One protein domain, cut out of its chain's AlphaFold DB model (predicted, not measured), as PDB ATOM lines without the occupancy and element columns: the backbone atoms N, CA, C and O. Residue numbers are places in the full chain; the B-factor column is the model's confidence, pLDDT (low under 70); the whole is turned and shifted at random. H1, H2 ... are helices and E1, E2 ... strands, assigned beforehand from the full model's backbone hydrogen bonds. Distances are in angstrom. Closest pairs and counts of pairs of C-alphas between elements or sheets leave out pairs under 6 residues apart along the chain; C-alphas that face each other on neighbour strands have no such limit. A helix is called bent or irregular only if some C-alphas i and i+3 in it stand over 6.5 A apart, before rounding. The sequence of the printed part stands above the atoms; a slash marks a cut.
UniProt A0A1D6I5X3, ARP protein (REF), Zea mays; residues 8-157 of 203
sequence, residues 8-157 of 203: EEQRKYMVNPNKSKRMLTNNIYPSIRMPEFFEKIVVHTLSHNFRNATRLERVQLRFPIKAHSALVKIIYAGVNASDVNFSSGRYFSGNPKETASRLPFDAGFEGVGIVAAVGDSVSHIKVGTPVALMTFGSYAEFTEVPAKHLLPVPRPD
ATOM      1  N   GLU A   8     -27.846  -1.757  34.994       69.50
ATOM      2  CA  GLU A   8     -29.067  -2.524  34.744       69.50
ATOM      3  C   GLU A   8     -28.823  -4.030  34.693       69.50
ATOM      4  O   GLU A   8     -29.559  -4.785  35.329       69.50
ATOM      5  N   GLU A   9     -27.760  -4.465  34.018       65.81
ATOM      6  CA  GLU A   9     -27.327  -5.862  34.030       65.81
ATOM      7  C   GLU A   9     -26.910  -6.289  35.437       65.81
ATOM      8  O   GLU A   9     -27.356  -7.332  35.904       65.81
ATOM      9  N   GLN A  10     -26.170  -5.455  36.173       63.66
ATOM     10  CA  GLN A  10     -25.827  -5.730  37.572       63.66
ATOM     11  C   GLN A  10     -27.073  -5.912  38.447       63.66
ATOM     12  O   GLN A  10     -27.137  -6.857  39.235       63.66
ATOM     13  N   ARG A  11     -28.104  -5.069  38.277       70.62
ATOM     14  CA  ARG A  11     -29.373  -5.193  39.017       70.62
ATOM     15  C   ARG A  11     -30.079  -6.532  38.802       70.62
ATOM     16  O   ARG A  11     -30.793  -6.956  39.707       70.62
ATOM     17  N   LYS A  12     -29.878  -7.216  37.666       64.19
ATOM     18  CA  LYS A  12     -30.440  -8.561  37.433       64.19
ATOM     19  C   LYS A  12     -29.848  -9.623  38.371       64.19
ATOM     20  O   LYS A  12     -30.522 -10.620  38.637       64.19
ATOM     21  N   TYR A  13     -28.622  -9.416  38.859       59.25
ATOM     22  CA  TYR A  13     -27.852 -10.392  39.646       59.25
ATOM     23  C   TYR A  13     -27.592  -9.951  41.093       59.25
ATOM     24  O   TYR A  13     -27.110 -10.742  41.901       59.25
ATOM     25  N   MET A  14     -27.908  -8.701  41.451       56.75
ATOM     26  CA  MET A  14     -27.738  -8.207  42.817       56.75
ATOM     27  C   MET A  14     -28.742  -8.847  43.773       56.75
ATOM     28  O   MET A  14     -29.939  -8.557  43.765       56.75
ATOM     29  N   VAL A  15     -28.214  -9.665  44.673       49.69
ATOM     30  CA  VAL A  15     -28.945 -10.222  45.800       49.69
ATOM     31  C   VAL A  15     -28.636  -9.364  47.025       49.69
ATOM     32  O   VAL A  15     -27.612  -9.572  47.659       49.69
ATOM     33  N   ASN A  16     -29.460  -8.353  47.327       51.31
ATOM     34  CA  ASN A  16     -29.208  -7.424  48.442       51.31
ATOM     35  C   ASN A  16     -29.201  -8.169  49.791       51.31
ATOM     36  O   ASN A  16     -30.274  -8.517  50.293       51.31
ATOM     37  N   PRO A  17     -28.040  -8.377  50.439       42.97
ATOM     38  CA  PRO A  17     -27.991  -8.974  51.756       42.97
ATOM     39  C   PRO A  17     -28.076  -7.824  52.754       42.97
ATOM     40  O   PRO A  17     -27.082  -7.150  53.031       42.97
ATOM     41  N   ASN A  18     -29.268  -7.548  53.281       44.47
ATOM     42  CA  ASN A  18     -29.380  -6.593  54.379       44.47
ATOM     43  C   ASN A  18     -28.492  -7.073  55.538       44.47
ATOM     44  O   ASN A  18     -28.697  -8.149  56.099       44.47
ATOM     45  N   LYS A  19     -27.482  -6.262  55.881       42.50
ATOM     46  CA  LYS A  19     -26.613  -6.447  57.047       42.50
ATOM     47  C   LYS A  19     -27.457  -6.359  58.317       42.50
ATOM     48  O   LYS A  19     -27.595  -5.292  58.902       42.50
ATOM     49  N   SER A  20     -27.993  -7.479  58.776       39.91
ATOM     50  CA  SER A  20     -28.373  -7.621  60.174       39.91
ATOM     51  C   SER A  20     -28.312  -9.084  60.583       39.91
ATOM     52  O   SER A  20     -29.056  -9.928  60.089       39.91
ATOM     53  N   LYS A  21     -27.387  -9.383  61.495       44.12
ATOM     54  CA  LYS A  21     -27.360 -10.634  62.252       44.12
ATOM     55  C   LYS A  21     -28.649 -10.715  63.077       44.12
ATOM     56  O   LYS A  21     -28.669 -10.223  64.202       44.12
ATOM     57  N   ARG A  22     -29.723 -11.315  62.554       38.09
ATOM     58  CA  ARG A  22     -30.850 -11.770  63.385       38.09
ATOM     59  C   ARG A  22     -31.759 -12.760  62.656       38.09
ATOM     60  O   ARG A  22     -32.338 -12.430  61.636       38.09
ATOM     61  N   MET A  23     -31.862 -13.943  63.265       33.47
ATOM     62  CA  MET A  23     -32.840 -15.026  63.088       33.47
ATOM     63  C   MET A  23     -33.135 -15.527  61.663       33.47
ATOM     64  O   MET A  23     -33.784 -14.886  60.847       33.47
ATOM     65  N   LEU A  24     -32.737 -16.785  61.443       44.75
ATOM     66  CA  LEU A  24     -33.312 -17.705  60.464       44.75
ATOM     67  C   LEU A  24     -34.834 -17.762  60.654       44.75
ATOM     68  O   LEU A  24     -35.295 -18.413  61.584       44.75
ATOM     69  N   THR A  25     -35.589 -17.030  59.838       39.31
ATOM     70  CA  THR A  25     -36.987 -17.273  59.420       39.31
ATOM     71  C   THR A  25     -37.508 -15.986  58.784       39.31
ATOM     72  O   THR A  25     -37.966 -15.091  59.480       39.31
ATOM     73  N   ASN A  26     -37.342 -15.869  57.464       38.22
ATOM     74  CA  ASN A  26     -38.190 -15.146  56.502       38.22
ATOM     75  C   ASN A  26     -37.369 -14.919  55.227       38.22
ATOM     76  O   ASN A  26     -36.212 -14.517  55.310       38.22
ATOM     77  N   ASN A  27     -37.953 -15.242  54.067       45.41
ATOM     78  CA  ASN A  27     -37.325 -15.193  52.740       45.41
ATOM     79  C   ASN A  27     -36.460 -13.933  52.555       45.41
ATOM     80  O   ASN A  27     -36.978 -12.843  52.328       45.41
ATOM     81  N   ILE A  28     -35.137 -14.105  52.638       52.34
ATOM     82  CA  ILE A  28     -34.136 -13.032  52.497       52.34
ATOM     83  C   ILE A  28     -34.063 -12.545  51.038       52.34
ATOM     84  O   ILE A  28     -33.565 -11.458  50.756       52.34
ATOM     85  N   TYR A  29     -34.601 -13.326  50.102       58.50
ATOM     86  CA  TYR A  29     -34.584 -13.025  48.679       58.50
ATOM     87  C   TYR A  29     -35.922 -12.415  48.245       58.50
ATOM     88  O   TYR A  29     -36.970 -13.000  48.545       58.50
ATOM     89  N   PRO A  30     -35.921 -11.261  47.545       58.97
ATOM     90  CA  PRO A  30     -37.145 -10.702  46.988       58.97
ATOM     91  C   PRO A  30     -37.813 -11.738  46.081       58.97
ATOM     92  O   PRO A  30     -37.136 -12.529  45.423       58.97
ATOM     93  N   SER A  31     -39.148 -11.736  46.050       68.25
ATOM     94  CA  SER A  31     -39.925 -12.645  45.203       68.25
ATOM     95  C   SER A  31     -39.406 -12.591  43.765       68.25
ATOM     96  O   SER A  31     -39.452 -11.529  43.133       68.25
ATOM     97  N   ILE A  32     -38.906 -13.719  43.257       81.44
ATOM     98  CA  ILE A  32     -38.390 -13.807  41.891       81.44
ATOM     99  C   ILE A  32     -39.557 -13.521  40.945       81.44
ATOM    100  O   ILE A  32     -40.548 -14.248  40.937       81.44
ATOM    101  N   ARG A  33     -39.461 -12.443  40.163       83.00
ATOM    102  CA  ARG A  33     -40.433 -12.173  39.101       83.00
ATOM    103  C   ARG A  33     -40.129 -13.107  37.938       83.00
ATOM    104  O   ARG A  33     -39.045 -13.018  37.369       83.00
ATOM    105  N   MET A  34     -41.067 -13.991  37.605       88.38
ATOM    106  CA  MET A  34     -40.937 -14.863  36.437       88.38
ATOM    107  C   MET A  34     -41.091 -14.031  35.164       88.38
ATOM    108  O   MET A  34     -42.150 -13.425  34.980       88.38
ATOM    109  N   PRO A  35     -40.069 -13.958  34.297       92.00
ATOM    110  CA  PRO A  35     -40.217 -13.286  33.021       92.00
ATOM    111  C   PRO A  35     -40.891 -14.215  32.006       92.00
ATOM    112  O   PRO A  35     -40.811 -15.437  32.113       92.00
ATOM    113  N   GLU A  36     -41.510 -13.641  30.977       94.56
ATOM    114  CA  GLU A  36     -42.006 -14.421  29.835       94.56
ATOM    115  C   GLU A  36     -40.850 -15.002  29.003       94.56
ATOM    116  O   GLU A  36     -40.949 -16.103  28.466       94.56
ATOM    117  N   PHE A  37     -39.728 -14.281  28.936       96.88
ATOM    118  CA  PHE A  37     -38.526 -14.675  28.208       96.88
ATOM    119  C   PHE A  37     -37.278 -14.480  29.059       96.88
ATOM    120  O   PHE A  37     -37.205 -13.538  29.846       96.88
ATOM    121  N   PHE A  38     -36.274 -15.315  28.835       96.81
ATOM    122  CA  PHE A  38     -34.967 -15.197  29.467       96.81
ATOM    123  C   PHE A  38     -33.852 -15.539  28.479       96.81
ATOM    124  O   PHE A  38     -34.105 -16.102  27.411       96.81
ATOM    125  N   GLU A  39     -32.623 -15.179  28.820       98.38
ATOM    126  CA  GLU A  39     -31.449 -15.394  27.974       98.38
ATOM    127  C   GLU A  39     -30.629 -16.602  28.435       98.38
ATOM    128  O   GLU A  39     -30.494 -16.885  29.632       98.38
ATOM    129  N   LYS A  40     -30.053 -17.316  27.467       98.50
ATOM    130  CA  LYS A  40     -29.069 -18.375  27.696       98.50
ATOM    131  C   LYS A  40     -27.995 -18.393  26.615       98.50
ATOM    132  O   LYS A  40     -28.207 -17.885  25.515       98.50
ATOM    133  N   ILE A  41     -26.851 -18.991  26.921       98.69
ATOM    134  CA  ILE A  41     -25.769 -19.230  25.968       98.69
ATOM    135  C   ILE A  41     -25.955 -20.619  25.363       98.69
ATOM    136  O   ILE A  41     -25.979 -21.627  26.074       98.69
ATOM    137  N   VAL A  42     -26.047 -20.669  24.037       98.56
ATOM    138  CA  VAL A  42     -26.167 -21.916  23.278       98.56
ATOM    139  C   VAL A  42     -24.929 -22.134  22.425       98.56
ATOM    140  O   VAL A  42     -24.425 -21.200  21.796       98.56
ATOM    141  N   VAL A  43     -24.461 -23.375  22.362       98.56
ATOM    142  CA  VAL A  43     -23.498 -23.832  21.363       98.56
ATOM    143  C   VAL A  43     -24.264 -24.117  20.077       98.56
ATOM    144  O   VAL A  43     -25.158 -24.962  20.047       98.56
ATOM    145  N   HIS A  44     -23.914 -23.414  19.004       98.00
ATOM    146  CA  HIS A  44     -24.563 -23.543  17.699       98.00
ATOM    147  C   HIS A  44     -23.645 -24.068  16.600       98.00
ATOM    148  O   HIS A  44     -24.095 -24.350  15.489       98.00
ATOM    149  N   THR A  45     -22.351 -24.178  16.874       97.38
ATOM    150  CA  THR A  45     -21.366 -24.737  15.952       97.38
ATOM    151  C   THR A  45     -20.262 -25.396  16.762       97.38
ATOM    152  O   THR A  45     -19.820 -24.843  17.766       97.38
ATOM    153  N   LEU A  46     -19.812 -26.578  16.333       97.62
ATOM    154  CA  LEU A  46     -18.749 -27.300  17.028       97.62
ATOM    155  C   LEU A  46     -17.411 -26.590  16.809       97.62
ATOM    156  O   LEU A  46     -16.888 -26.569  15.696       97.62
ATOM    157  N   SER A  47     -16.851 -26.001  17.863       96.94
ATOM    158  CA  SER A  47     -15.531 -25.371  17.812       96.94
ATOM    159  C   SER A  47     -14.906 -25.230  19.197       96.94
ATOM    160  O   SER A  47     -15.603 -25.076  20.198       96.94
ATOM    161  N   HIS A  48     -13.570 -25.240  19.235       96.19
ATOM    162  CA  HIS A  48     -12.779 -24.865  20.416       96.19
ATOM    163  C   HIS A  48     -12.760 -23.354  20.663       96.19
ATOM    164  O   HIS A  48     -12.455 -22.909  21.766       96.19
ATOM    165  N   ASN A  49     -13.082 -22.540  19.655       97.81
ATOM    166  CA  ASN A  49     -13.223 -21.102  19.843       97.81
ATOM    167  C   ASN A  49     -14.616 -20.811  20.418       97.81
ATOM    168  O   ASN A  49     -15.583 -20.714  19.664       97.81
ATOM    169  N   PHE A  50     -14.707 -20.668  21.743       97.69
ATOM    170  CA  PHE A  50     -15.980 -20.499  22.454       97.69
ATOM    171  C   PHE A  50     -16.821 -19.338  21.911       97.69
ATOM    172  O   PHE A  50     -18.028 -19.479  21.736       97.69
ATOM    173  N   ARG A  51     -16.182 -18.210  21.570       97.44
ATOM    174  CA  ARG A  51     -16.868 -17.037  21.008       97.44
ATOM    175  C   ARG A  51     -17.538 -17.345  19.670       97.44
ATOM    176  O   ARG A  51     -18.630 -16.856  19.424       97.44
ATOM    177  N   ASN A  52     -16.891 -18.134  18.815       97.81
ATOM    178  CA  ASN A  52     -17.452 -18.522  17.518       97.81
ATOM    179  C   ASN A  52     -18.439 -19.693  17.635       97.81
ATOM    180  O   ASN A  52     -19.299 -19.859  16.776       97.81
ATOM    181  N   ALA A  53     -18.271 -20.534  18.656       98.19
ATOM    182  CA  ALA A  53     -19.118 -21.694  18.902       98.19
ATOM    183  C   ALA A  53     -20.475 -21.309  19.505       98.19
ATOM    184  O   ALA A  53     -21.431 -22.079  19.385       98.19
ATOM    185  N   THR A  54     -20.545 -20.161  20.188       98.62
ATOM    186  CA  THR A  54     -21.677 -19.787  21.033       98.62
ATOM    187  C   THR A  54     -22.329 -18.467  20.651       98.62
ATOM    188  O   THR A  54     -21.708 -17.565  20.095       98.62
ATOM    189  N   ARG A  55     -23.611 -18.346  21.001       98.38
ATOM    190  CA  ARG A  55     -24.376 -17.097  20.929       98.38
ATOM    191  C   ARG A  55     -25.327 -16.997  22.117       98.38
ATOM    192  O   ARG A  55     -25.683 -18.015  22.712       98.38
ATOM    193  N   LEU A  56     -25.785 -15.783  22.401       98.25
ATOM    194  CA  LEU A  56     -26.940 -15.574  23.268       98.25
ATOM    195  C   LEU A  56     -28.223 -15.918  22.513       98.25
ATOM    196  O   LEU A  56     -28.395 -15.549  21.349       98.25
ATOM    197  N   GLU A  57     -29.125 -16.616  23.186       98.25
ATOM    198  CA  GLU A  57     -30.453 -16.936  22.690       98.25
ATOM    199  C   GLU A  57     -31.498 -16.542  23.730       98.25
ATOM    200  O   GLU A  57     -31.421 -16.933  24.897       98.25
ATOM    201  N   ARG A  58     -32.485 -15.761  23.289       98.06
ATOM    202  CA  ARG A  58     -33.650 -15.404  24.092       98.06
ATOM    203  C   ARG A  58     -34.725 -16.463  23.893       98.06
ATOM    204  O   ARG A  58     -35.206 -16.652  22.777       98.06
ATOM    205  N   VAL A  59     -35.118 -17.128  24.971       97.12
ATOM    206  CA  VAL A  59     -36.083 -18.231  24.953       97.12
ATOM    207  C   VAL A  59     -37.274 -17.945  25.853       97.12
ATOM    208  O   VAL A  59     -37.163 -17.233  26.848       97.12
ATOM    209  N   GLN A  60     -38.432 -18.491  25.487       97.31
ATOM    210  CA  GLN A  60     -39.650 -18.365  26.281       97.31
ATOM    211  C   GLN A  60     -39.581 -19.278  27.510       97.31
ATOM    212  O   GLN A  60     -39.257 -20.464  27.387       97.31
ATOM    213  N   LEU A  61     -39.933 -18.747  28.680       95.25
ATOM    214  CA  LEU A  61     -40.114 -19.541  29.887       95.25
ATOM    215  C   LEU A  61     -41.403 -20.364  29.768       95.25
ATOM    216  O   LEU A  61     -42.476 -19.819  29.514       95.25
ATOM    217  N   ARG A  62     -41.304 -21.687  29.939       93.19
ATOM    218  CA  ARG A  62     -42.436 -22.609  29.764       93.19
ATOM    219  C   ARG A  62     -42.938 -23.134  31.103       93.19
ATOM    220  O   ARG A  62     -42.146 -23.527  31.952       93.19
ATOM    221  N   PHE A  63     -44.259 -23.191  31.232       91.12
ATOM    222  CA  PHE A  63     -44.977 -23.805  32.346       91.12
ATOM    223  C   PHE A  63     -45.988 -24.844  31.824       91.12
ATOM    224  O   PHE A  63     -46.421 -24.728  30.673       91.12
ATOM    225  N   PRO A  64     -46.393 -25.828  32.651       93.69
ATOM    226  CA  PRO A  64     -45.912 -26.080  34.016       93.69
ATOM    227  C   PRO A  64     -44.469 -26.613  34.046       93.69
ATOM    228  O   PRO A  64     -43.985 -27.172  33.062       93.69
ATOM    229  N   ILE A  65     -43.779 -26.441  35.180       96.25
ATOM    230  CA  ILE A  65     -42.487 -27.106  35.417       96.25
ATOM    231  C   ILE A  65     -42.736 -28.612  35.511       96.25
ATOM    232  O   ILE A  65     -43.740 -29.040  36.084       96.25
ATOM    233  N   LYS A  66     -41.834 -29.432  34.959       97.50
ATOM    234  CA  LYS A  66     -41.991 -30.893  35.009       97.50
ATOM    235  C   LYS A  66     -42.119 -31.367  36.453       97.50
ATOM    236  O   LYS A  66     -41.413 -30.881  37.331       97.50
ATOM    237  N   ALA A  67     -42.962 -32.376  36.670       97.56
ATOM    238  CA  ALA A  67     -43.405 -32.811  37.994       97.56
ATOM    239  C   ALA A  67     -42.277 -33.019  39.025       97.56
ATOM    240  O   ALA A  67     -42.444 -32.648  40.178       97.56
ATOM    241  N   HIS A  68     -41.122 -33.565  38.625       98.06
ATOM    242  CA  HIS A  68     -39.973 -33.827  39.512       98.06
ATOM    243  C   HIS A  68     -38.804 -32.841  39.341       98.06
ATOM    244  O   HIS A  68     -37.696 -33.095  39.825       98.06
ATOM    245  N   SER A  69     -39.021 -31.744  38.622       98.25
ATOM    246  CA  SER A  69     -38.022 -30.714  38.361       98.25
ATOM    247  C   SER A  69     -38.247 -29.480  39.226       98.25
ATOM    248  O   SER A  69     -39.335 -29.230  39.743       98.25
ATOM    249  N   ALA A  70     -37.207 -28.667  39.331       98.06
ATOM    250  CA  ALA A  70     -37.276 -27.307  39.825       98.06
ATOM    251  C   ALA A  70     -36.666 -26.363  38.786       98.06
ATOM    252  O   ALA A  70     -35.680 -26.695  38.125       98.06
ATOM    253  N   LEU A  71     -37.257 -25.181  38.658       97.88
ATOM    254  CA  LEU A  71     -36.684 -24.065  37.924       97.88
ATOM    255  C   LEU A  71     -35.809 -23.264  38.887       97.88
ATOM    256  O   LEU A  71     -36.274 -22.877  39.959       97.88
ATOM    257  N   VAL A  72     -34.569 -22.982  38.507       97.69
ATOM    258  CA  VAL A  72     -33.622 -22.205  39.313       97.69
ATOM    259  C   VAL A  72     -33.263 -20.924  38.575       97.69
ATOM    260  O   VAL A  72     -32.853 -20.985  37.419       97.69
ATOM    261  N   LYS A  73     -33.380 -19.772  39.244       97.50
ATOM    262  CA  LYS A  73     -32.782 -18.506  38.798       97.50
ATOM    263  C   LYS A  73     -31.295 -18.553  39.124       97.50
ATOM    264  O   LYS A  73     -30.934 -18.533  40.303       97.50
ATOM    265  N   ILE A  74     -30.451 -18.632  38.103       97.56
ATOM    266  CA  ILE A  74     -28.997 -18.663  38.274       97.56
ATOM    267  C   ILE A  74     -28.516 -17.265  38.677       97.56
ATOM    268  O   ILE A  74     -28.889 -16.267  38.055       97.56
ATOM    269  N   ILE A  75     -27.712 -17.202  39.740       96.50
ATOM    270  CA  ILE A  75     -27.067 -15.973  40.227       96.50
ATOM    271  C   ILE A  75     -25.583 -15.989  39.855       96.50
ATOM    272  O   ILE A  75     -25.062 -14.992  39.364       96.50
ATOM    273  N   TYR A  76     -24.929 -17.140  40.027       97.44
ATOM    274  CA  TYR A  76     -23.536 -17.368  39.657       97.44
ATOM    275  C   TYR A  76     -23.420 -18.653  38.837       97.44
ATOM    276  O   TYR A  76     -24.060 -19.652  39.162       97.44
ATOM    277  N   ALA A  77     -22.584 -18.645  37.802       97.69
ATOM    278  CA  ALA A  77     -22.245 -19.825  37.012       97.69
ATOM    279  C   ALA A  77     -20.725 -20.007  36.977       97.69
ATOM    280  O   ALA A  77     -19.982 -19.023  36.966       97.69
ATOM    281  N   GLY A  78     -20.270 -21.258  36.996       97.00
ATOM    282  CA  GLY A  78     -18.845 -21.586  37.017       97.00
ATOM    283  C   GLY A  78     -18.273 -21.678  35.611       97.00
ATOM    284  O   GLY A  78     -18.829 -22.386  34.773       97.00
ATOM    285  N   VAL A  79     -17.155 -20.985  35.376       97.38
ATOM    286  CA  VAL A  79     -16.399 -21.083  34.122       97.38
ATOM    287  C   VAL A  79     -15.312 -22.128  34.247       97.38
ATOM    288  O   VAL A  79     -14.464 -22.060  35.136       97.38
ATOM    289  N   ASN A  80     -15.325 -23.083  33.325       97.44
ATOM    290  CA  ASN A  80     -14.463 -24.249  33.358       97.44
ATOM    291  C   ASN A  80     -13.558 -24.281  32.127       97.44
ATOM    292  O   ASN A  80     -13.987 -24.029  31.003       97.44
ATOM    293  N   ALA A  81     -12.303 -24.708  32.303       96.75
ATOM    294  CA  ALA A  81     -11.386 -24.905  31.174       96.75
ATOM    295  C   ALA A  81     -11.961 -25.868  30.117       96.75
ATOM    296  O   ALA A  81     -11.624 -25.783  28.940       96.75
ATOM    297  N   SER A  82     -12.855 -26.772  30.526       97.00
ATOM    298  CA  SER A  82     -13.494 -27.732  29.632       97.00
ATOM    299  C   SER A  82     -14.704 -27.190  28.862       97.00
ATOM    300  O   SER A  82     -15.242 -27.911  28.022       97.00
ATOM    301  N   ASP A  83     -15.106 -25.931  29.060       98.12
ATOM    302  CA  ASP A  83     -16.172 -25.303  28.266       98.12
ATOM    303  C   ASP A  83     -15.850 -25.326  26.766       98.12
ATOM    304  O   ASP A  83     -16.717 -25.639  25.952       98.12
ATOM    305  N   VAL A  84     -14.585 -25.098  26.392       97.94
ATOM    306  CA  VAL A  84     -14.139 -25.178  24.988       97.94
ATOM    307  C   VAL A  84     -14.128 -26.612  24.455       97.94
ATOM    308  O   VAL A  84     -14.435 -26.860  23.289       97.94
ATOM    309  N   ASN A  85     -13.834 -27.591  25.317       97.25
ATOM    310  CA  ASN A  85     -13.924 -29.002  24.947       97.25
ATOM    311  C   ASN A  85     -15.387 -29.395  24.713       97.25
ATOM    312  O   ASN A  85     -15.686 -30.075  23.729       97.25
ATOM    313  N   PHE A  86     -16.299 -28.930  25.566       97.44
ATOM    314  CA  PHE A  86     -17.730 -29.155  25.417       97.44
ATOM    315  C   PHE A  86     -18.282 -28.495  24.153       97.44
ATOM    316  O   PHE A  86     -18.909 -29.176  23.341       97.44
ATOM    317  N   SER A  87     -17.955 -27.222  23.909       97.69
ATOM    318  CA  SER A  87     -18.387 -26.509  22.700       97.69
ATOM    319  C   SER A  87     -17.810 -27.108  21.416       97.69
ATOM    320  O   SER A  87     -18.418 -27.002  20.355       97.69
ATOM    321  N   SER A  88     -16.665 -27.791  21.493       96.50
ATOM    322  CA  SER A  88     -16.091 -28.541  20.367       96.50
ATOM    323  C   SER A  88     -16.709 -29.928  20.144       96.50
ATOM    324  O   SER A  88     -16.326 -30.626  19.206       96.50
ATOM    325  N   GLY A  89     -17.643 -30.348  21.002       95.69
ATOM    326  CA  GLY A  89     -18.330 -31.634  20.908       95.69
ATOM    327  C   GLY A  89     -17.564 -32.830  21.484       95.69
ATOM    328  O   GLY A  89     -18.044 -33.954  21.373       95.69
ATOM    329  N   ARG A  90     -16.409 -32.624  22.138       95.00
ATOM    330  CA  ARG A  90     -15.553 -33.710  22.672       95.00
ATOM    331  C   ARG A  90     -16.160 -34.496  23.838       95.00
ATOM    332  O   ARG A  90     -15.616 -35.521  24.225       95.00
ATOM    333  N   TYR A  91     -17.265 -34.016  24.398       94.06
ATOM    334  CA  TYR A  91     -18.014 -34.700  25.456       94.06
ATOM    335  C   TYR A  91     -19.001 -35.736  24.920       94.06
ATOM    336  O   TYR A  91     -19.514 -36.549  25.685       94.06
ATOM    337  N   PHE A  92     -19.296 -35.701  23.622       93.50
ATOM    338  CA  PHE A  92     -20.227 -36.629  23.008       93.50
ATOM    339  C   PHE A  92     -19.467 -37.793  22.388       93.50
ATOM    340  O   PHE A  92     -18.513 -37.608  21.634       93.50
ATOM    341  N   SER A  93     -19.914 -39.005  22.694       90.56
ATOM    342  CA  SER A  93     -19.512 -40.195  21.954       90.56
ATOM    343  C   SER A  93     -20.210 -40.219  20.594       90.56
ATOM    344  O   SER A  93     -21.363 -39.793  20.483       90.56
ATOM    345  N   GLY A  94     -19.529 -40.754  19.584       88.75
ATOM    346  CA  GLY A  94     -20.058 -40.888  18.229       88.75
ATOM    347  C   GLY A  94     -19.146 -40.272  17.176       88.75
ATOM    348  O   GLY A  94     -18.069 -39.749  17.476       88.75
ATOM    349  N   ASN A  95     -19.569 -40.364  15.919       90.88
ATOM    350  CA  ASN A  95     -18.855 -39.729  14.811       90.88
ATOM    351  C   ASN A  95     -19.206 -38.224  14.704       90.88
ATOM    352  O   ASN A  95     -20.208 -37.776  15.264       90.88
ATOM    353  N   PRO A  96     -18.434 -37.418  13.948       87.38
ATOM    354  CA  PRO A  96     -18.679 -35.977  13.838       87.38
ATOM    355  C   PRO A  96     -20.093 -35.591  13.378       87.38
ATOM    356  O   PRO A  96     -20.602 -34.548  13.786       87.38
ATOM    357  N   LYS A  97     -20.747 -36.424  12.557       91.62
ATOM    358  CA  LYS A  97     -22.111 -36.172  12.069       91.62
ATOM    359  C   LYS A  97     -23.145 -36.355  13.183       91.62
ATOM    360  O   LYS A  97     -24.061 -35.545  13.293       91.62
ATOM    361  N   GLU A  98     -22.982 -37.378  14.016       93.44
ATOM    362  CA  GLU A  98     -23.820 -37.620  15.201       93.44
ATOM    363  C   GLU A  98     -23.624 -36.548  16.272       93.44
ATOM    364  O   GLU A  98     -24.572 -36.152  16.943       93.44
ATOM    365  N   THR A  99     -22.404 -36.042  16.431       91.94
ATOM    366  CA  THR A  99     -22.155 -34.923  17.342       91.94
ATOM    367  C   THR A  99     -22.795 -33.640  16.815       91.94
ATOM    368  O   THR A  99     -23.444 -32.919  17.569       91.94
ATOM    369  N   ALA A 100     -22.671 -33.369  15.513       92.69
ATOM    370  CA  ALA A 100     -23.262 -32.187  14.891       92.69
ATOM    371  C   ALA A 100     -24.800 -32.204  14.919       92.69
ATOM    372  O   ALA A 100     -25.403 -31.143  15.057       92.69
ATOM    373  N   SER A 101     -25.444 -33.378  14.857       95.19
ATOM    374  CA  SER A 101     -26.910 -33.483  14.939       95.19
ATOM    375  C   SER A 101     -27.486 -33.131  16.315       95.19
ATOM    376  O   SER A 101     -28.699 -32.983  16.443       95.19
ATOM    377  N   ARG A 102     -26.635 -32.965  17.339       94.50
ATOM    378  CA  ARG A 102     -27.027 -32.493  18.677       94.50
ATOM    379  C   ARG A 102     -27.092 -30.971  18.784       94.50
ATOM    380  O   ARG A 102     -27.531 -30.472  19.814       94.50
ATOM    381  N   LEU A 103     -26.621 -30.234  17.777       96.81
ATOM    382  CA  LEU A 103     -26.702 -28.776  17.773       96.81
ATOM    383  C   LEU A 103     -28.143 -28.295  17.505       96.81
ATOM    384  O   LEU A 103     -28.832 -28.885  16.673       96.81
ATOM    385  N   PRO A 104     -28.567 -27.169  18.111       97.38
ATOM    386  CA  PRO A 104     -27.878 -26.450  19.183       97.38
ATOM    387  C   PRO A 104     -28.047 -27.144  20.547       97.38
ATOM    388  O   PRO A 104     -29.066 -27.782  20.802       97.38
ATOM    389  N   PHE A 105     -27.076 -26.966  21.445       97.44
ATOM    390  CA  PHE A 105     -27.168 -27.422  22.841       97.44
ATOM    391  C   PHE A 105     -26.707 -26.338  23.824       97.44
ATOM    392  O   PHE A 105     -25.948 -25.442  23.461       97.44
ATOM    393  N   ASP A 106     -27.178 -26.408  25.069       98.00
ATOM    394  CA  ASP A 106     -26.957 -25.366  26.082       98.00
ATOM    395  C   ASP A 106     -25.564 -25.469  26.724       98.00
ATOM    396  O   ASP A 106     -25.085 -26.573  26.986       98.00
ATOM    397  N   ALA A 107     -24.913 -24.330  26.985       98.25
ATOM    398  CA  ALA A 107     -23.559 -24.258  27.545       98.25
ATOM    399  C   ALA A 107     -23.528 -24.125  29.086       98.25
ATOM    400  O   ALA A 107     -24.514 -23.737  29.712       98.25
ATOM    401  N   GLY A 108     -22.368 -24.402  29.690       97.88
ATOM    402  CA  GLY A 108     -22.127 -24.311  31.136       97.88
ATOM    403  C   GLY A 108     -22.325 -25.641  31.865       97.88
ATOM    404  O   GLY A 108     -23.083 -26.492  31.401       97.88
ATOM    405  N   PHE A 109     -21.626 -25.814  32.989       97.50
ATOM    406  CA  PHE A 109     -21.564 -27.070  33.755       97.50
ATOM    407  C   PHE A 109     -22.112 -26.989  35.176       97.50
ATOM    408  O   PHE A 109     -22.420 -28.010  35.789       97.50
ATOM    409  N   GLU A 110     -22.171 -25.793  35.741       97.69
ATOM    410  CA  GLU A 110     -22.505 -25.604  37.142       97.69
ATOM    411  C   GLU A 110     -23.010 -24.197  37.420       97.69
ATOM    412  O   GLU A 110     -22.731 -23.247  36.679       97.69
ATOM    413  N   GLY A 111     -23.747 -24.069  38.512       97.88
ATOM    414  CA  GLY A 111     -24.204 -22.781  38.985       97.88
ATOM    415  C   GLY A 111     -24.748 -22.835  40.398       97.88
ATOM    416  O   GLY A 111     -24.980 -23.893  40.986       97.88
ATOM    417  N   VAL A 112     -24.954 -21.644  40.930       98.12
ATOM    418  CA  VAL A 112     -25.583 -21.391  42.213       98.12
ATOM    419  C   VAL A 112     -26.678 -20.365  41.985       98.12
ATOM    420  O   VAL A 112     -26.506 -19.363  41.284       98.12
ATOM    421  N   GLY A 113     -27.838 -20.641  42.557       96.75
ATOM    422  CA  GLY A 113     -29.030 -19.866  42.300       96.75
ATOM    423  C   GLY A 113     -30.082 -20.023  43.376       96.75
ATOM    424  O   GLY A 113     -29.829 -20.538  44.465       96.75
ATOM    425  N   ILE A 114     -31.278 -19.551  43.057       97.31
ATOM    426  CA  ILE A 114     -32.433 -19.592  43.950       97.31
ATOM    427  C   ILE A 114     -33.562 -20.322  43.230       97.31
ATOM    428  O   ILE A 114     -33.846 -20.047  42.060       97.31
ATOM    429  N   VAL A 115     -34.219 -21.251  43.923       97.56
ATOM    430  CA  VAL A 115     -35.368 -21.983  43.380       97.56
ATOM    431  C   VAL A 115     -36.505 -21.005  43.087       97.56
ATOM    432  O   VAL A 115     -37.032 -20.349  43.984       97.56
ATOM    433  N   ALA A 116     -36.867 -20.916  41.814       96.25
ATOM    434  CA  ALA A 116     -37.865 -20.020  41.248       96.25
ATOM    435  C   ALA A 116     -39.257 -20.662  41.194       96.25
ATOM    436  O   ALA A 116     -40.253 -20.011  41.504       96.25
ATOM    437  N   ALA A 117     -39.321 -21.941  40.834       96.56
ATOM    438  CA  ALA A 117     -40.545 -22.732  40.792       96.56
ATOM    439  C   ALA A 117     -40.207 -24.213  40.993       96.56
ATOM    440  O   ALA A 117     -39.072 -24.633  40.761       96.56
ATOM    441  N   VAL A 118     -41.190 -25.009  41.403       97.44
ATOM    442  CA  VAL A 118     -41.063 -26.463  41.554       97.44
ATOM    443  C   VAL A 118     -42.233 -27.154  40.866       97.44
ATOM    444  O   VAL A 118     -43.318 -26.580  40.785       97.44
ATOM    445  N   GLY A 119     -42.001 -28.351  40.333       97.38
ATOM    446  CA  GLY A 119     -43.070 -29.202  39.824       97.38
ATOM    447  C   GLY A 119     -43.906 -29.812  40.949       97.38
ATOM    448  O   GLY A 119     -43.453 -29.921  42.089       97.38
ATOM    449  N   ASP A 120     -45.112 -30.259  40.605       96.94
ATOM    450  CA  ASP A 120     -46.125 -30.711  41.571       96.94
ATOM    451  C   ASP A 120     -45.697 -31.917  42.430       96.94
ATOM    452  O   ASP A 120     -46.227 -32.125  43.520       96.94
ATOM    453  N   SER A 121     -44.712 -32.699  41.974       97.75
ATOM    454  CA  SER A 121     -44.177 -33.864  42.693       97.75
ATOM    455  C   SER A 121     -42.892 -33.564  43.480       97.75
ATOM    456  O   SER A 121     -42.199 -34.497  43.896       97.75
ATOM    457  N   VAL A 122     -42.531 -32.293  43.674       98.00
ATOM    458  CA  VAL A 122     -41.368 -31.874  44.472       98.00
ATOM    459  C   VAL A 122     -41.827 -31.358  45.835       98.00
ATOM    460  O   VAL A 122     -42.460 -30.313  45.936       98.00
ATOM    461  N   SER A 123     -41.464 -32.071  46.904       96.00
ATOM    462  CA  SER A 123     -41.835 -31.727  48.287       96.00
ATOM    463  C   SER A 123     -40.644 -31.413  49.202       96.00
ATOM    464  O   SER A 123     -40.817 -30.774  50.240       96.00
ATOM    465  N   HIS A 124     -39.429 -31.831  48.829       95.88
ATOM    466  CA  HIS A 124     -38.217 -31.712  49.653       95.88
ATOM    467  C   HIS A 124     -37.473 -30.378  49.495       95.88
ATOM    468  O   HIS A 124     -36.616 -30.061  50.316       95.88
ATOM    469  N   ILE A 125     -37.790 -29.590  48.465       95.69
ATOM    470  CA  ILE A 125     -37.190 -28.276  48.186       95.69
ATOM    471  C   ILE A 125     -38.307 -27.263  47.936       95.69
ATOM    472  O   ILE A 125     -39.314 -27.587  47.309       95.69
ATOM    473  N   LYS A 126     -38.131 -26.033  48.427       94.50
ATOM    474  CA  LYS A 126     -39.137 -24.967  48.350       94.50
ATOM    475  C   LYS A 126     -38.665 -23.827  47.449       94.50
ATOM    476  O   LYS A 126     -37.471 -23.574  47.308       94.50
ATOM    477  N   VAL A 127     -39.620 -23.099  46.874       95.69
ATOM    478  CA  VAL A 127     -39.345 -21.816  46.211       95.69
ATOM    479  C   VAL A 127     -38.667 -20.865  47.201       95.69
ATOM    480  O   VAL A 127     -39.064 -20.780  48.363       95.69
ATOM    481  N   GLY A 128     -37.630 -20.166  46.742       94.69
ATOM    482  CA  GLY A 128     -36.788 -19.291  47.558       94.69
ATOM    483  C   GLY A 128     -35.578 -19.981  48.198       94.69
ATOM    484  O   GLY A 128     -34.713 -19.282  48.722       94.69
ATOM    485  N   THR A 129     -35.466 -21.313  48.143       95.88
ATOM    486  CA  THR A 129     -34.285 -22.030  48.654       95.88
ATOM    487  C   THR A 129     -33.055 -21.735  47.783       95.88
ATOM    488  O   THR A 129     -33.119 -21.944  46.568       95.88
ATOM    489  N   PRO A 130     -31.924 -21.286  48.364       96.75
ATOM    490  CA  PRO A 130     -30.653 -21.231  47.653       96.75
ATOM    491  C   PRO A 130     -30.134 -22.635  47.378       96.75
ATOM    492  O   PRO A 130     -30.119 -23.489  48.267       96.75
ATOM    493  N   VAL A 131     -29.703 -22.871  46.147       97.94
ATOM    494  CA  VAL A 131     -29.248 -24.184  45.698       97.94
ATOM    495  C   VAL A 131     -28.018 -24.060  44.816       97.94
ATOM    496  O   VAL A 131     -27.885 -23.123  44.028       97.94
ATOM    497  N   ALA A 132     -27.141 -25.041  44.938       98.12
ATOM    498  CA  ALA A 132     -26.066 -25.306  44.008       98.12
ATOM    499  C   ALA A 132     -26.459 -26.471  43.086       98.12
ATOM    500  O   ALA A 132     -27.236 -27.352  43.474       98.12
ATOM    501  N   LEU A 133     -25.945 -26.461  41.859       97.50
ATOM    502  CA  LEU A 133     -26.221 -27.482  40.857       97.50
ATOM    503  C   LEU A 133     -25.018 -27.710  39.942       97.50
ATOM    504  O   LEU A 133     -24.344 -26.767  39.536       97.50
ATOM    505  N   MET A 134     -24.802 -28.970  39.567       96.50
ATOM    506  CA  MET A 134     -23.870 -29.377  38.513       96.50
ATOM    507  C   MET A 134     -24.694 -29.981  37.376       96.50
ATOM    508  O   MET A 134     -25.263 -31.066  37.507       96.50
ATOM    509  N   THR A 135     -24.849 -29.236  36.287       94.38
ATOM    510  CA  THR A 135     -25.670 -29.617  35.139       94.38
ATOM    511  C   THR A 135     -25.185 -28.938  33.864       94.38
ATOM    512  O   THR A 135     -24.690 -27.814  33.901       94.38
ATOM    513  N   PHE A 136     -25.396 -29.593  32.725       94.75
ATOM    514  CA  PHE A 136     -25.220 -28.945  31.431       94.75
ATOM    515  C   PHE A 136     -26.297 -27.876  31.216       94.75
ATOM    516  O   PHE A 136     -27.471 -28.123  31.492       94.75
ATOM    517  N   GLY A 137     -25.916 -26.716  30.682       96.00
ATOM    518  CA  GLY A 137     -26.854 -25.627  30.392       96.00
ATOM    519  C   GLY A 137     -27.012 -24.605  31.520       96.00
ATOM    520  O   GLY A 137     -28.033 -23.918  31.592       96.00
ATOM    521  N   SER A 138     -26.033 -24.507  32.424       96.94
ATOM    522  CA  SER A 138     -26.059 -23.536  33.525       96.94
ATOM    523  C   SER A 138     -25.742 -22.094  33.101       96.94
ATOM    524  O   SER A 138     -25.970 -21.172  33.882       96.94
ATOM    525  N   TYR A 139     -25.264 -21.864  31.871       98.56
ATOM    526  CA  TYR A 139     -25.135 -20.520  31.294       98.56
ATOM    527  C   TYR A 139     -26.483 -20.015  30.787       98.56
ATOM    528  O   TYR A 139     -26.681 -19.748  29.602       98.56
ATOM    529  N   ALA A 140     -27.425 -19.890  31.709       98.25
ATOM    530  CA  ALA A 140     -28.772 -19.415  31.472       98.25
ATOM    531  C   ALA A 140     -29.218 -18.560  32.653       98.25
ATOM    532  O   ALA A 140     -28.825 -18.800  33.790       98.25
ATOM    533  N   GLU A 141     -30.086 -17.581  32.413       98.06
ATOM    534  CA  GLU A 141     -30.727 -16.865  33.515       98.06
ATOM    535  C   GLU A 141     -31.621 -17.793  34.349       98.06
ATOM    536  O   GLU A 141     -31.747 -17.592  35.555       98.06
ATOM    537  N   PHE A 142     -32.231 -18.802  33.723       97.69
ATOM    538  CA  PHE A 142     -33.009 -19.834  34.398       97.69
ATOM    539  C   PHE A 142     -32.667 -21.217  33.848       97.69
ATOM    540  O   PHE A 142     -32.597 -21.404  32.633       97.69
ATOM    541  N   THR A 143     -32.535 -22.198  34.737       97.31
ATOM    542  CA  THR A 143     -32.287 -23.596  34.365       97.31
ATOM    543  C   THR A 143     -33.304 -24.495  35.057       97.31
ATOM    544  O   THR A 143     -33.484 -24.428  36.273       97.31
ATOM    545  N   GLU A 144     -33.985 -25.341  34.284       97.25
ATOM    546  CA  GLU A 144     -34.823 -26.409  34.826       97.25
ATOM    547  C   GLU A 144     -33.964 -27.659  35.059       97.25
ATOM    548  O   GLU A 144     -33.340 -28.170  34.130       97.25
ATOM    549  N   VAL A 145     -33.956 -28.176  36.286       97.25
ATOM    550  CA  VAL A 145     -33.190 -29.371  36.662       97.25
ATOM    551  C   VAL A 145     -34.032 -30.334  37.495       97.25
ATOM    552  O   VAL A 145     -34.892 -29.884  38.255       97.25
ATOM    553  N   PRO A 146     -33.784 -31.656  37.425       97.94
ATOM    554  CA  PRO A 146     -34.378 -32.601  38.364       97.94
ATOM    555  C   PRO A 146     -34.101 -32.165  39.806       97.94
ATOM    556  O   PRO A 146     -32.945 -32.006  40.197       97.94
ATOM    557  N   ALA A 147     -35.145 -32.013  40.621       98.00
ATOM    558  CA  ALA A 147     -35.022 -31.444  41.966       98.00
ATOM    559  C   ALA A 147     -34.144 -32.294  42.904       98.00
ATOM    560  O   ALA A 147     -33.633 -31.798  43.902       98.00
ATOM    561  N   LYS A 148     -33.934 -33.575  42.583       97.31
ATOM    562  CA  LYS A 148     -33.015 -34.469  43.304       97.31
ATOM    563  C   LYS A 148     -31.526 -34.151  43.092       97.31
ATOM    564  O   LYS A 148     -30.702 -34.663  43.836       97.31
ATOM    565  N   HIS A 149     -31.172 -33.372  42.066       96.69
ATOM    566  CA  HIS A 149     -29.785 -32.964  41.792       96.69
ATOM    567  C   HIS A 149     -29.425 -31.624  42.443       96.69
ATOM    568  O   HIS A 149     -28.278 -31.192  42.363       96.69
ATOM    569  N   LEU A 150     -30.400 -30.946  43.051       98.00
ATOM    570  CA  LEU A 150     -30.170 -29.684  43.732       98.00
ATOM    571  C   LEU A 150     -29.557 -29.925  45.106       98.00
ATOM    572  O   LEU A 150     -30.060 -30.734  45.887       98.00
ATOM    573  N   LEU A 151     -28.511 -29.166  45.407       97.31
ATOM    574  CA  LEU A 151     -27.839 -29.162  46.697       97.31
ATOM    575  C   LEU A 151     -28.234 -27.880  47.438       97.31
ATOM    576  O   LEU A 151     -27.793 -26.804  47.034       97.31
ATOM    577  N   PRO A 152     -29.079 -27.937  48.485       97.06
ATOM    578  CA  PRO A 152     -29.394 -26.759  49.283       97.06
ATOM    579  C   PRO A 152     -28.131 -26.154  49.898       97.06
ATOM    580  O   PRO A 152     -27.307 -26.873  50.465       97.06
ATOM    581  N   VAL A 153     -27.997 -24.834  49.813       96.19
ATOM    582  CA  VAL A 153     -26.867 -24.093  50.389       96.19
ATOM    583  C   VAL A 153     -27.364 -22.955  51.279       96.19
ATOM    584  O   VAL A 153     -28.489 -22.487  51.103       96.19
ATOM    585  N   PRO A 154     -26.566 -22.483  52.256       92.50
ATOM    586  CA  PRO A 154     -27.019 -21.440  53.178       92.50
ATOM    587  C   PRO A 154     -27.358 -20.110  52.489       92.50
ATOM    588  O   PRO A 154     -28.217 -19.369  52.963       92.50
ATOM    589  N   ARG A 155     -26.661 -19.797  51.392       91.31
ATOM    590  CA  ARG A 155     -26.814 -18.582  50.581       91.31
ATOM    591  C   ARG A 155     -26.207 -18.808  49.188       91.31
ATOM    592  O   ARG A 155     -25.312 -19.650  49.070       91.31
ATOM    593  N   PRO A 156     -26.683 -18.113  48.141       90.69
ATOM    594  CA  PRO A 156     -26.185 -18.297  46.794       90.69
ATOM    595  C   PRO A 156     -24.887 -17.507  46.621       90.69
ATOM    596  O   PRO A 156     -24.920 -16.421  46.069       90.69
ATOM    597  N   ASP A 157     -23.773 -18.013  47.142       90.25
ATOM    598  CA  ASP A 157     -22.467 -17.345  47.092       90.25
ATOM    599  C   ASP A 157     -21.623 -17.806  45.892       90.25
ATOM    600  O   ASP A 157     -21.699 -18.978  45.507       90.25
TER     601      ASP A 157
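What this domain is: This is residues 8 to 157 of the 203 residues of the protein "ARP protein (REF)" of Zea mays (UniProt A0A1D6I5X3). A strongly twisted sheet of four strands, E5, E4, E3 and E6, with its two inner strands sharply bent, makes the larger body, and a two-stranded ribbon, E1 and E2, runs out beside its E6 edge. At the far end of the ribbon a small lobe of loops holds the short helices H2, H3 and H4; at the opposite end of the long axis residues 19 to 25 stick out. The printed part has 150 residues, with four named helices and six named strands in the order H1 E1 H2 E2 E3 H3 H4 E4 E5 E6, both sheets being antiparallel. The class is mixed, helices and strands, though under half of the residues are in named elements. The whole is compact, with a radius of gyration of the C-alphas of 16.7 A, yet elongated, spanning 56 by 33 by 26 A.

How they stand to each other: H1, residues 8 to 13, only grazes the four-stranded sheet with its residues 12 to 13. E1, residues 37 to 43, and E2, residues 54 to 60, are antiparallel neighbours at 149 degrees, with N 40 and O 57 2.9 A apart. H2, residues 50 to 53, touches H3, residues 83 to 87, the closest C-alphas being those of Phe 50 and Val 84, 5.6 A apart. E3, residues 69 to 77, bends by 73 degrees at residue 74. H4, residues 96 to 100, touches no helix. Residues 105 to 106 pair antiparallel with residues 42 to 43 of E1. E4, residues 110 to 118, bends by 77 degrees at residue 114 and is antiparallel to E3, with N 114 and O 73 3.0 A apart. E5, residues 130 to 134, forms a hairpin with E4, with N 113 and O 131 2.9 A apart. E6, residues 142 to 146, is antiparallel to E3, with N 72 and O 143 2.9 A apart; its closest C-alphas to E1 are Phe 142 and Phe 38, at 7.0 A. In H3 and H4 every O i to N i+4 pair is within hydrogen-bond range, in H1 1 of 2, and H2 is too short for such a pair.

Where its parts are: H1 begins at C-alpha 8, (-29.067, -2.524, 34.744). E1 measures 18.9 A, E2 18.8 A, E3 19.2 A and E4 19.1 A from first to last C-alpha. E5 measures 14.0 A, and E6 13.4 A, ending at C-alpha 146, (-34.378, -32.601, 38.364).

The domain as a whole: The two C-alphas farthest apart are those of Arg 22 and Lys 97, 57.5 A. The printed part has no cut; the links H1 to E1 and E4 to E5 are long. Mean pLDDT of the printed part is 89.0, with residues 8 to 10 and 12 to 31 under 70.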